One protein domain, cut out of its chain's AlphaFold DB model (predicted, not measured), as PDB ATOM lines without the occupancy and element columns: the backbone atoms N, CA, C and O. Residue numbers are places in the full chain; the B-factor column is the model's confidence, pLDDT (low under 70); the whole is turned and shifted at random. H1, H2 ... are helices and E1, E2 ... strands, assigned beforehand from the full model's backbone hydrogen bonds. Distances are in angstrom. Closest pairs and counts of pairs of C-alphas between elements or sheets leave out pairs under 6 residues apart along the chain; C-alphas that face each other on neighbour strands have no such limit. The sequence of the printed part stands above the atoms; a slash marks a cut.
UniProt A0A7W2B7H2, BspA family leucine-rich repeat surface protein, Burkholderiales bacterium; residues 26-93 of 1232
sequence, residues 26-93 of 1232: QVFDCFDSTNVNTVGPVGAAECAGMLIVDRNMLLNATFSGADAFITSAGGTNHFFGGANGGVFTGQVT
ATOM      1  N   GLN A  26     256.012   3.439  76.154       56.66
ATOM      2  CA  GLN A  26     256.673   4.493  75.389       56.66
ATOM      3  C   GLN A  26     255.699   5.037  74.341       56.66
ATOM      4  O   GLN A  26     255.039   4.269  73.642       56.66
ATOM      5  N   VAL A  27     255.613   6.364  74.239       69.75
ATOM      6  CA  VAL A  27     254.933   7.021  73.120       69.75
ATOM      7  C   VAL A  27     255.765   6.753  71.871       69.75
ATOM      8  O   VAL A  27     256.963   7.028  71.862       69.75
ATOM      9  N   PHE A  28     255.145   6.178  70.842       82.56
ATOM     10  CA  PHE A  28     255.803   5.940  69.562       82.56
ATOM     11  C   PHE A  28     255.882   7.262  68.791       82.56
ATOM     12  O   PHE A  28     254.845   7.809  68.417       82.56
ATOM     13  N   ASP A  29     257.095   7.770  68.577       86.75
ATOM     14  CA  ASP A  29     257.341   8.993  67.812       86.75
ATOM     15  C   ASP A  29     257.467   8.672  66.313       86.75
ATOM     16  O   ASP A  29     258.385   7.968  65.880       86.75
ATOM     17  N   CYS A  30     256.534   9.195  65.516       87.75
ATOM     18  CA  CYS A  30     256.527   9.063  64.059       87.75
ATOM     19  C   CYS A  30     257.687   9.819  63.382       87.75
ATOM     20  O   CYS A  30     258.030   9.519  62.238       87.75
ATOM     21  N   PHE A  31     258.296  10.784  64.076       89.25
ATOM     22  CA  PHE A  31     259.374  11.636  63.581       89.25
ATOM     23  C   PHE A  31     260.786  11.203  64.018       89.25
ATOM     24  O   PHE A  31     261.760  11.860  63.626       89.25
ATOM     25  N   ASP A  32     260.920  10.140  64.818       86.69
ATOM     26  CA  ASP A  32     262.223   9.567  65.168       86.69
ATOM     27  C   ASP A  32     262.803   8.814  63.959       86.69
ATOM     28  O   ASP A  32     262.239   7.831  63.472       86.69
ATOM     29  N   SER A  33     263.971   9.255  63.489       85.81
ATOM     30  CA  SER A  33     264.661   8.676  62.333       85.81
ATOM     31  C   SER A  33     265.112   7.224  62.531       85.81
ATOM     32  O   SER A  33     265.448   6.553  61.555       85.81
ATOM     33  N   THR A  34     265.099   6.700  63.760       88.38
ATOM     34  CA  THR A  34     265.313   5.270  64.031       88.38
ATOM     35  C   THR A  34     264.112   4.397  63.646       88.38
ATOM     36  O   THR A  34     264.293   3.200  63.430       88.38
ATOM     37  N   ASN A  35     262.922   4.988  63.461       90.19
ATOM     38  CA  ASN A  35     261.709   4.307  62.991       90.19
ATOM     39  C   ASN A  35     261.572   4.282  61.450       90.19
ATOM     40  O   ASN A  35     260.588   3.744  60.933       90.19
ATOM     41  N   VAL A  36     262.550   4.808  60.696       91.56
ATOM     42  CA  VAL A  36     262.635   4.661  59.226       91.56
ATOM     43  C   VAL A  36     262.506   3.189  58.816       91.56
ATOM     44  O   VAL A  36     263.108   2.306  59.423       91.56
ATOM     45  N   ASN A  37     261.756   2.931  57.742       91.19
ATOM     46  CA  ASN A  37     261.464   1.596  57.211       91.19
ATOM     47  C   ASN A  37     260.653   0.696  58.174       91.19
ATOM     48  O   ASN A  37     260.660  -0.530  58.046       91.19
ATOM     49  N   THR A  38     259.914   1.296  59.116       90.50
ATOM     50  CA  THR A  38     258.906   0.614  59.947       90.50
ATOM     51  C   THR A  38     257.499   1.149  59.661       90.50
ATOM     52  O   THR A  38     257.336   2.260  59.156       90.50
ATOM     53  N   VAL A  39     256.468   0.353  59.951       89.19
ATOM     54  CA  VAL A  39     255.062   0.773  59.829       89.19
ATOM     55  C   VAL A  39     254.568   1.245  61.193       89.19
ATOM     56  O   VAL A  39     254.693   0.505  62.172       89.19
ATOM     57  N   GLY A  40     253.996   2.449  61.263       87.69
ATOM     58  CA  GLY A  40     253.526   3.027  62.523       87.69
ATOM     59  C   GLY A  40     252.447   2.156  63.190       87.69
ATOM     60  O   GLY A  40     251.511   1.711  62.514       87.69
ATOM     61  N   PRO A  41     252.540   1.876  64.504       86.31
ATOM     62  CA  PRO A  41     251.618   0.973  65.187       86.31
ATOM     63  C   PRO A  41     250.208   1.566  65.312       86.31
ATOM     64  O   PRO A  41     250.013   2.782  65.309       86.31
ATOM     65  N   VAL A  42     249.209   0.695  65.484       74.44
ATOM     66  CA  VAL A  42     247.812   1.094  65.725       74.44
ATOM     67  C   VAL A  42     247.728   1.870  67.045       74.44
ATOM     68  O   VAL A  42     247.776   1.279  68.123       74.44
ATOM     69  N   GLY A  43     247.632   3.199  66.947       73.50
ATOM     70  CA  GLY A  43     247.677   4.132  68.080       73.50
ATOM     71  C   GLY A  43     248.729   5.245  67.957       73.50
ATOM     72  O   GLY A  43     248.645   6.218  68.699       73.50
ATOM     73  N   ALA A  44     249.679   5.153  67.018       80.88
ATOM     74  CA  ALA A  44     250.583   6.257  66.686       80.88
ATOM     75  C   ALA A  44     249.830   7.319  65.864       80.88
ATOM     76  O   ALA A  44     249.499   7.084  64.704       80.88
ATOM     77  N   ALA A  45     249.522   8.466  66.475       77.00
ATOM     78  CA  ALA A  45     248.503   9.402  65.984       77.00
ATOM     79  C   ALA A  45     248.721   9.921  64.548       77.00
ATOM     80  O   ALA A  45     247.745  10.181  63.851       77.00
ATOM     81  N   GLU A  46     249.975  10.051  64.110       84.12
ATOM     82  CA  GLU A  46     250.344  10.685  62.834       84.12
ATOM     83  C   GLU A  46     250.760   9.672  61.751       84.12
ATOM     84  O   GLU A  46     250.768  10.009  60.571       84.12
ATOM     85  N   CYS A  47     251.093   8.429  62.127       87.94
ATOM     86  CA  CYS A  47     251.668   7.424  61.223       87.94
ATOM     87  C   CYS A  47     251.067   6.009  61.338       87.94
ATOM     88  O   CYS A  47     251.586   5.080  60.717       87.94
ATOM     89  N   ALA A  48     249.986   5.808  62.101       88.31
ATOM     90  CA  ALA A  48     249.339   4.501  62.256       88.31
ATOM     91  C   ALA A  48     248.999   3.845  60.901       88.31
ATOM     92  O   ALA A  48     248.224   4.377  60.111       88.31
ATOM     93  N   GLY A  49     249.566   2.662  60.646       85.69
ATOM     94  CA  GLY A  49     249.380   1.902  59.405       85.69
ATOM     95  C   GLY A  49     250.207   2.382  58.203       85.69
ATOM     96  O   GLY A  49     250.217   1.698  57.180       85.69
ATOM     97  N   MET A  50     250.933   3.497  58.315       89.31
ATOM     98  CA  MET A  50     251.758   4.065  57.243       89.31
ATOM     99  C   MET A  50     253.239   3.703  57.425       89.31
ATOM    100  O   MET A  50     253.741   3.626  58.547       89.31
ATOM    101  N   LEU A  51     253.952   3.473  56.318       91.62
ATOM    102  CA  LEU A  51     255.392   3.191  56.320       91.62
ATOM    103  C   LEU A  51     256.191   4.488  56.480       91.62
ATOM    104  O   LEU A  51     256.100   5.381  55.643       91.62
ATOM    105  N   ILE A  52     256.998   4.586  57.526       92.19
ATOM    106  CA  ILE A  52     257.814   5.760  57.840       92.19
ATOM    107  C   ILE A  52     259.020   5.780  56.885       92.19
ATOM    108  O   ILE A  52     259.930   4.958  57.003       92.19
ATOM    109  N   VAL A  53     259.008   6.676  55.889       93.19
ATOM    110  CA  VAL A  53     259.972   6.677  54.767       93.19
ATOM    111  C   VAL A  53     261.032   7.765  54.883       93.19
ATOM    112  O   VAL A  53     260.769   8.852  55.393       93.19
ATOM    113  N   ASP A  54     262.229   7.490  54.361       93.00
ATOM    114  CA  ASP A  54     263.262   8.502  54.130       93.00
ATOM    115  C   ASP A  54     263.296   8.965  52.654       93.00
ATOM    116  O   ASP A  54     262.594   8.447  51.780       93.00
ATOM    117  N   ARG A  55     264.161   9.941  52.349       92.50
ATOM    118  CA  ARG A  55     264.351  10.453  50.981       92.50
ATOM    119  C   ARG A  55     264.814   9.373  49.988       92.50
ATOM    120  O   ARG A  55     264.484   9.456  48.805       92.50
ATOM    121  N   ASN A  56     265.583   8.380  50.432       91.56
ATOM    122  CA  ASN A  56     266.116   7.333  49.562       91.56
ATOM    123  C   ASN A  56     265.022   6.324  49.180       91.56
ATOM    124  O   ASN A  56     264.932   5.934  48.017       91.56
ATOM    125  N   MET A  57     264.143   5.967  50.121       92.56
ATOM    126  CA  MET A  57     262.947   5.153  49.878       92.56
ATOM    127  C   MET A  57     261.964   5.831  48.913       92.56
ATOM    128  O   MET A  57     261.312   5.130  48.138       92.56
ATOM    129  N   LEU A  58     261.889   7.170  48.929       91.25
ATOM    130  CA  LEU A  58     261.103   7.962  47.975       91.25
ATOM    131  C   LEU A  58     261.734   7.997  46.568       91.25
ATOM    132  O   LEU A  58     261.033   7.790  45.581       91.25
ATOM    133  N   LEU A  59     263.052   8.199  46.450       90.69
ATOM    134  CA  LEU A  59     263.754   8.213  45.154       90.69
ATOM    135  C   LEU A  59     263.777   6.850  44.447       90.69
ATOM    136  O   LEU A  59     263.565   6.771  43.233       90.69
ATOM    137  N   ASN A  60     264.041   5.784  45.209       88.31
ATOM    138  CA  ASN A  60     264.219   4.421  44.700       88.31
ATOM    139  C   ASN A  60     262.893   3.704  44.393       88.31
ATOM    140  O   ASN A  60     262.897   2.526  44.033       88.31
ATOM    141  N   ALA A  61     261.761   4.395  44.536       85.19
ATOM    142  CA  ALA A  61     260.445   3.842  44.280       85.19
ATOM    143  C   ALA A  61     260.271   3.413  42.814       85.19
ATOM    144  O   ALA A  61     260.714   4.092  41.876       85.19
ATOM    145  N   THR A  62     259.586   2.288  42.617       84.44
ATOM    146  CA  THR A  62     259.348   1.677  41.303       84.44
ATOM    147  C   THR A  62     257.938   1.983  40.805       84.44
ATOM    148  O   THR A  62     257.010   2.176  41.588       84.44
ATOM    149  N   PHE A  63     257.770   2.092  39.485       82.06
ATOM    150  CA  PHE A  63     256.473   2.401  38.880       82.06
ATOM    151  C   PHE A  63     255.537   1.190  38.983       82.06
ATOM    152  O   PHE A  63     255.915   0.092  38.579       82.06
ATOM    153  N   SER A  64     254.320   1.383  39.501       76.75
ATOM    154  CA  SER A  64     253.378   0.281  39.760       76.75
ATOM    155  C   SER A  64     252.605  -0.192  38.523       76.75
ATOM    156  O   SER A  64     251.959  -1.237  38.572       76.75
ATOM    157  N   GLY A  65     252.634   0.579  37.430       70.50
ATOM    158  CA  GLY A  65     251.791   0.363  36.249       70.50
ATOM    159  C   GLY A  65     250.392   0.987  36.338       70.50
ATOM    160  O   GLY A  65     249.649   0.910  35.364       70.50
ATOM    161  N   ALA A  66     250.040   1.612  37.466       64.81
ATOM    162  CA  ALA A  66     248.754   2.274  37.703       64.81
ATOM    163  C   ALA A  66     248.968   3.716  38.208       64.81
ATOM    164  O   ALA A  66     248.585   4.047  39.327       64.81
ATOM    165  N   ASP A  67     249.679   4.525  37.411       66.06
ATOM    166  CA  ASP A  67     250.024   5.955  37.592       66.06
ATOM    167  C   ASP A  67     250.731   6.363  38.910       66.06
ATOM    168  O   ASP A  67     251.135   7.516  39.088       66.06
ATOM    169  N   ALA A  68     250.955   5.401  39.807       73.75
ATOM    170  CA  ALA A  68     251.596   5.546  41.105       73.75
ATOM    171  C   ALA A  68     252.991   4.901  41.151       73.75
ATOM    172  O   ALA A  68     253.365   4.063  40.325       73.75
ATOM    173  N   PHE A  69     253.751   5.263  42.182       82.00
ATOM    174  CA  PHE A  69     255.004   4.604  42.544       82.00
ATOM    175  C   PHE A  69     254.831   3.820  43.846       82.00
ATOM    176  O   PHE A  69     253.978   4.150  44.671       82.00
ATOM    177  N   ILE A  70     255.621   2.761  44.007       85.38
ATOM    178  CA  ILE A  70     255.645   1.916  45.202       85.38
ATOM    179  C   ILE A  70     257.055   1.822  45.781       85.38
ATOM    180  O   ILE A  70     258.049   1.756  45.057       85.38
ATOM    181  N   THR A  71     257.119   1.754  47.104       87.19
ATOM    182  CA  THR A  71     258.295   1.309  47.859       87.19
ATOM    183  C   THR A  71     257.904   0.068  48.668       87.19
ATOM    184  O   THR A  71     256.713  -0.153  48.900       87.19
ATOM    185  N   SER A  72     258.854  -0.781  49.063       81.12
ATOM    186  CA  SER A  72     258.534  -2.055  49.723       81.12
ATOM    187  C   SER A  72     259.297  -2.272  51.026       81.12
ATOM    188  O   SER A  72     260.510  -2.088  51.106       81.12
ATOM    189  N   ALA A  73     258.561  -2.691  52.057       80.38
ATOM    190  CA  ALA A  73     259.067  -2.952  53.400       80.38
ATOM    191  C   ALA A  73     258.461  -4.260  53.925       80.38
ATOM    192  O   ALA A  73     257.268  -4.511  53.767       80.38
ATOM    193  N   GLY A  74     259.285  -5.144  54.494       74.38
ATOM    194  CA  GLY A  74     258.831  -6.442  55.023       74.38
ATOM    195  C   GLY A  74     258.174  -7.395  54.004       74.38
ATOM    196  O   GLY A  74     257.563  -8.376  54.411       74.38
ATOM    197  N   GLY A  75     258.281  -7.118  52.697       77.38
ATOM    198  CA  GLY A  75     257.568  -7.839  51.631       77.38
ATOM    199  C   GLY A  75     256.209  -7.237  51.238       77.38
ATOM    200  O   GLY A  75     255.589  -7.725  50.297       77.38
ATOM    201  N   THR A  76     255.767  -6.166  51.902       83.06
ATOM    202  CA  THR A  76     254.550  -5.410  51.573       83.06
ATOM    203  C   THR A  76     254.887  -4.222  50.671       83.06
ATOM    204  O   THR A  76     255.884  -3.535  50.896       83.06
ATOM    205  N   ASN A  77     254.047  -3.952  49.668       85.81
ATOM    206  CA  ASN A  77     254.159  -2.766  48.813       85.81
ATOM    207  C   ASN A  77     253.345  -1.604  49.396       85.81
ATOM    208  O   ASN A  77     252.145  -1.741  49.628       85.81
ATOM    209  N   HIS A  78     253.991  -0.454  49.565       86.75
ATOM    210  CA  HIS A  78     253.397   0.788  50.047       86.75
ATOM    211  C   HIS A  78     253.328   1.800  48.898       86.75
ATOM    212  O   HIS A  78     254.339   2.096  48.258       86.75
ATOM    213  N   PHE A  79     252.123   2.296  48.620       85.94
ATOM    214  CA  PHE A  79     251.825   3.147  47.466       85.94
ATOM    215  C   PHE A  79     251.994   4.630  47.787       85.94
ATOM    216  O   PHE A  79     251.584   5.105  48.848       85.94
ATOM    217  N   PHE A  80     252.550   5.374  46.832       86.19
ATOM    218  CA  PHE A  80     252.631   6.829  46.887       86.19
ATOM    219  C   PHE A  80     251.305   7.409  46.402       86.19
ATOM    220  O   PHE A  80     251.159   7.737  45.225       86.19
ATOM    221  N   GLY A  81     250.345   7.485  47.324       71.50
ATOM    222  CA  GLY A  81     249.102   8.226  47.146       71.50
ATOM    223  C   GLY A  81     247.806   7.463  47.426       71.50
ATOM    224  O   GLY A  81     247.814   6.265  47.721       71.50
ATOM    225  N   GLY A  82     246.690   8.186  47.308       67.94
ATOM    226  CA  GLY A  82     245.328   7.708  47.561       67.94
ATOM    227  C   GLY A  82     244.880   7.810  49.027       67.94
ATOM    228  O   GLY A  82     245.666   8.101  49.922       67.94
ATOM    229  N   ALA A  83     243.596   7.526  49.279       52.56
ATOM    230  CA  ALA A  83     242.863   7.873  50.511       52.56
ATOM    231  C   ALA A  83     243.345   7.248  51.848       52.56
ATOM    232  O   ALA A  83     242.727   7.480  52.881       52.56
ATOM    233  N   ASN A  84     244.414   6.449  51.838       53.81
ATOM    234  CA  ASN A  84     245.155   5.990  53.019       53.81
ATOM    235  C   ASN A  84     246.647   5.920  52.637       53.81
ATOM    236  O   ASN A  84     247.220   4.829  52.601       53.81
ATOM    237  N   GLY A  85     247.223   7.053  52.211       60.78
ATOM    238  CA  GLY A  85     248.539   7.128  51.564       60.78
ATOM    239  C   GLY A  85     249.585   6.285  52.289       60.78
ATOM    240  O   GLY A  85     249.861   6.500  53.461       60.78
ATOM    241  N   GLY A  86     250.153   5.281  51.613       82.38
ATOM    242  CA  GLY A  86     250.811   4.154  52.290       82.38
ATOM    243  C   GLY A  86     252.121   4.478  53.019       82.38
ATOM    244  O   GLY A  86     252.743   3.564  53.566       82.38
ATOM    245  N   VAL A  87     252.556   5.739  53.003       90.69
ATOM    246  CA  VAL A  87     253.847   6.228  53.490       90.69
ATOM    247  C   VAL A  87     253.681   7.500  54.326       90.69
ATOM    248  O   VAL A  87     252.967   8.417  53.933       90.69
ATOM    249  N   PHE A  88     254.379   7.573  55.459       91.62
ATOM    250  CA  PHE A  88     254.468   8.763  56.303       91.62
ATOM    251  C   PHE A  88     255.736   9.551  55.956       91.62
ATOM    252  O   PHE A  88     256.854   9.057  56.131       91.62
ATOM    253  N   THR A  89     255.557  10.776  55.459       93.12
ATOM    254  CA  THR A  89     256.633  11.635  54.938       93.12
ATOM    255  C   THR A  89     257.130  12.698  55.916       93.12
ATOM    256  O   THR A  89     258.136  13.338  55.622       93.12
ATOM    257  N   GLY A  90     256.487  12.884  57.074       91.94
ATOM    258  CA  GLY A  90     256.681  14.063  57.931       91.94
ATOM    259  C   GLY A  90     258.106  14.310  58.433       91.94
ATOM    260  O   GLY A  90     258.501  15.446  58.674       91.94
ATOM    261  N   GLN A  91     258.931  13.267  58.542       89.75
ATOM    262  CA  GLN A  91     260.354  13.390  58.893       89.75
ATOM    263  C   GLN A  91     261.264  13.863  57.737       89.75
ATOM    264  O   GLN A  91     262.425  14.210  57.970       89.75
ATOM    265  N   VAL A  92     260.787  13.856  56.487       94.25
ATOM    266  CA  VAL A  92     261.595  14.145  55.295       94.25
ATOM    267  C   VAL A  92     261.788  15.653  55.139       94.25
ATOM    268  O   VAL A  92     260.843  16.418  54.987       94.25
ATOM    269  N   THR A  93     263.045  16.097  55.128       95.38
ATOM    270  CA  THR A  93     263.394  17.527  55.042       95.38
ATOM    271  C   THR A  93     263.776  17.994  53.635       95.38
ATOM    272  O   THR A  93     263.916  19.195  53.398       95.38
TER     273      THR A  93
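AT A GLANCE: This is residues 26 to 93 of the 1232 residues of the protein "BspA family leucine-rich repeat surface protein" of Burkholderiales bacterium (UniProt A0A7W2B7H2). This is an elongated domain with little regular structure: the looping residues 26 to 54 make one end, and the loop between H1 and E1 reaches the other. Between these ends lie one short helix, H1, and a small antiparallel hairpin, E1 and E2. The printed part has 68 residues, of which only 14 are in these named elements, in the order H1, E1, E2; the class is mixed. It is compact, with a radius of gyration of the C-alphas of 11.6 A, and spans 39 by 22 by 22 A.

HOW THE PARTS SIT: Residues 51 to 52 pair briefly with residues 87 to 88, parallel. The closest C-alphas of H1, residues 55 to 59, and E1, residues 69 to 73, are those of Met 57 and Thr 71, 6.4 A apart. Residues 62 to 63 pair antiparallel with residues 69 to 70 of E1. E2, residues 76 to 79, is the antiparallel neighbour of E1, at 149 degrees, with N 71 and O 78 within hydrogen-bond range at 3.0 A. H1 and E2 are apart. In H1 every O i to N i+4 pair is within hydrogen-bond range.

IN THESE COORDINATES: H1 begins at C-alpha 55 (264.351, 10.453, 50.981) and is 6.3 A long. E1 is 13.8 A long. E2, 9.9 A long, ends at C-alpha 79 (251.825, 3.147, 47.466).

THE WHOLE: The two C-alphas farthest apart, of Gln 26 and Gly 65, are 39.7 A apart. The printed part has no cut. The link from E1 to E2 is tight, and that from H1 to E1 is short. The pLDDT is under 70 at residues 26 to 27, 66 to 67 and 82 to 85.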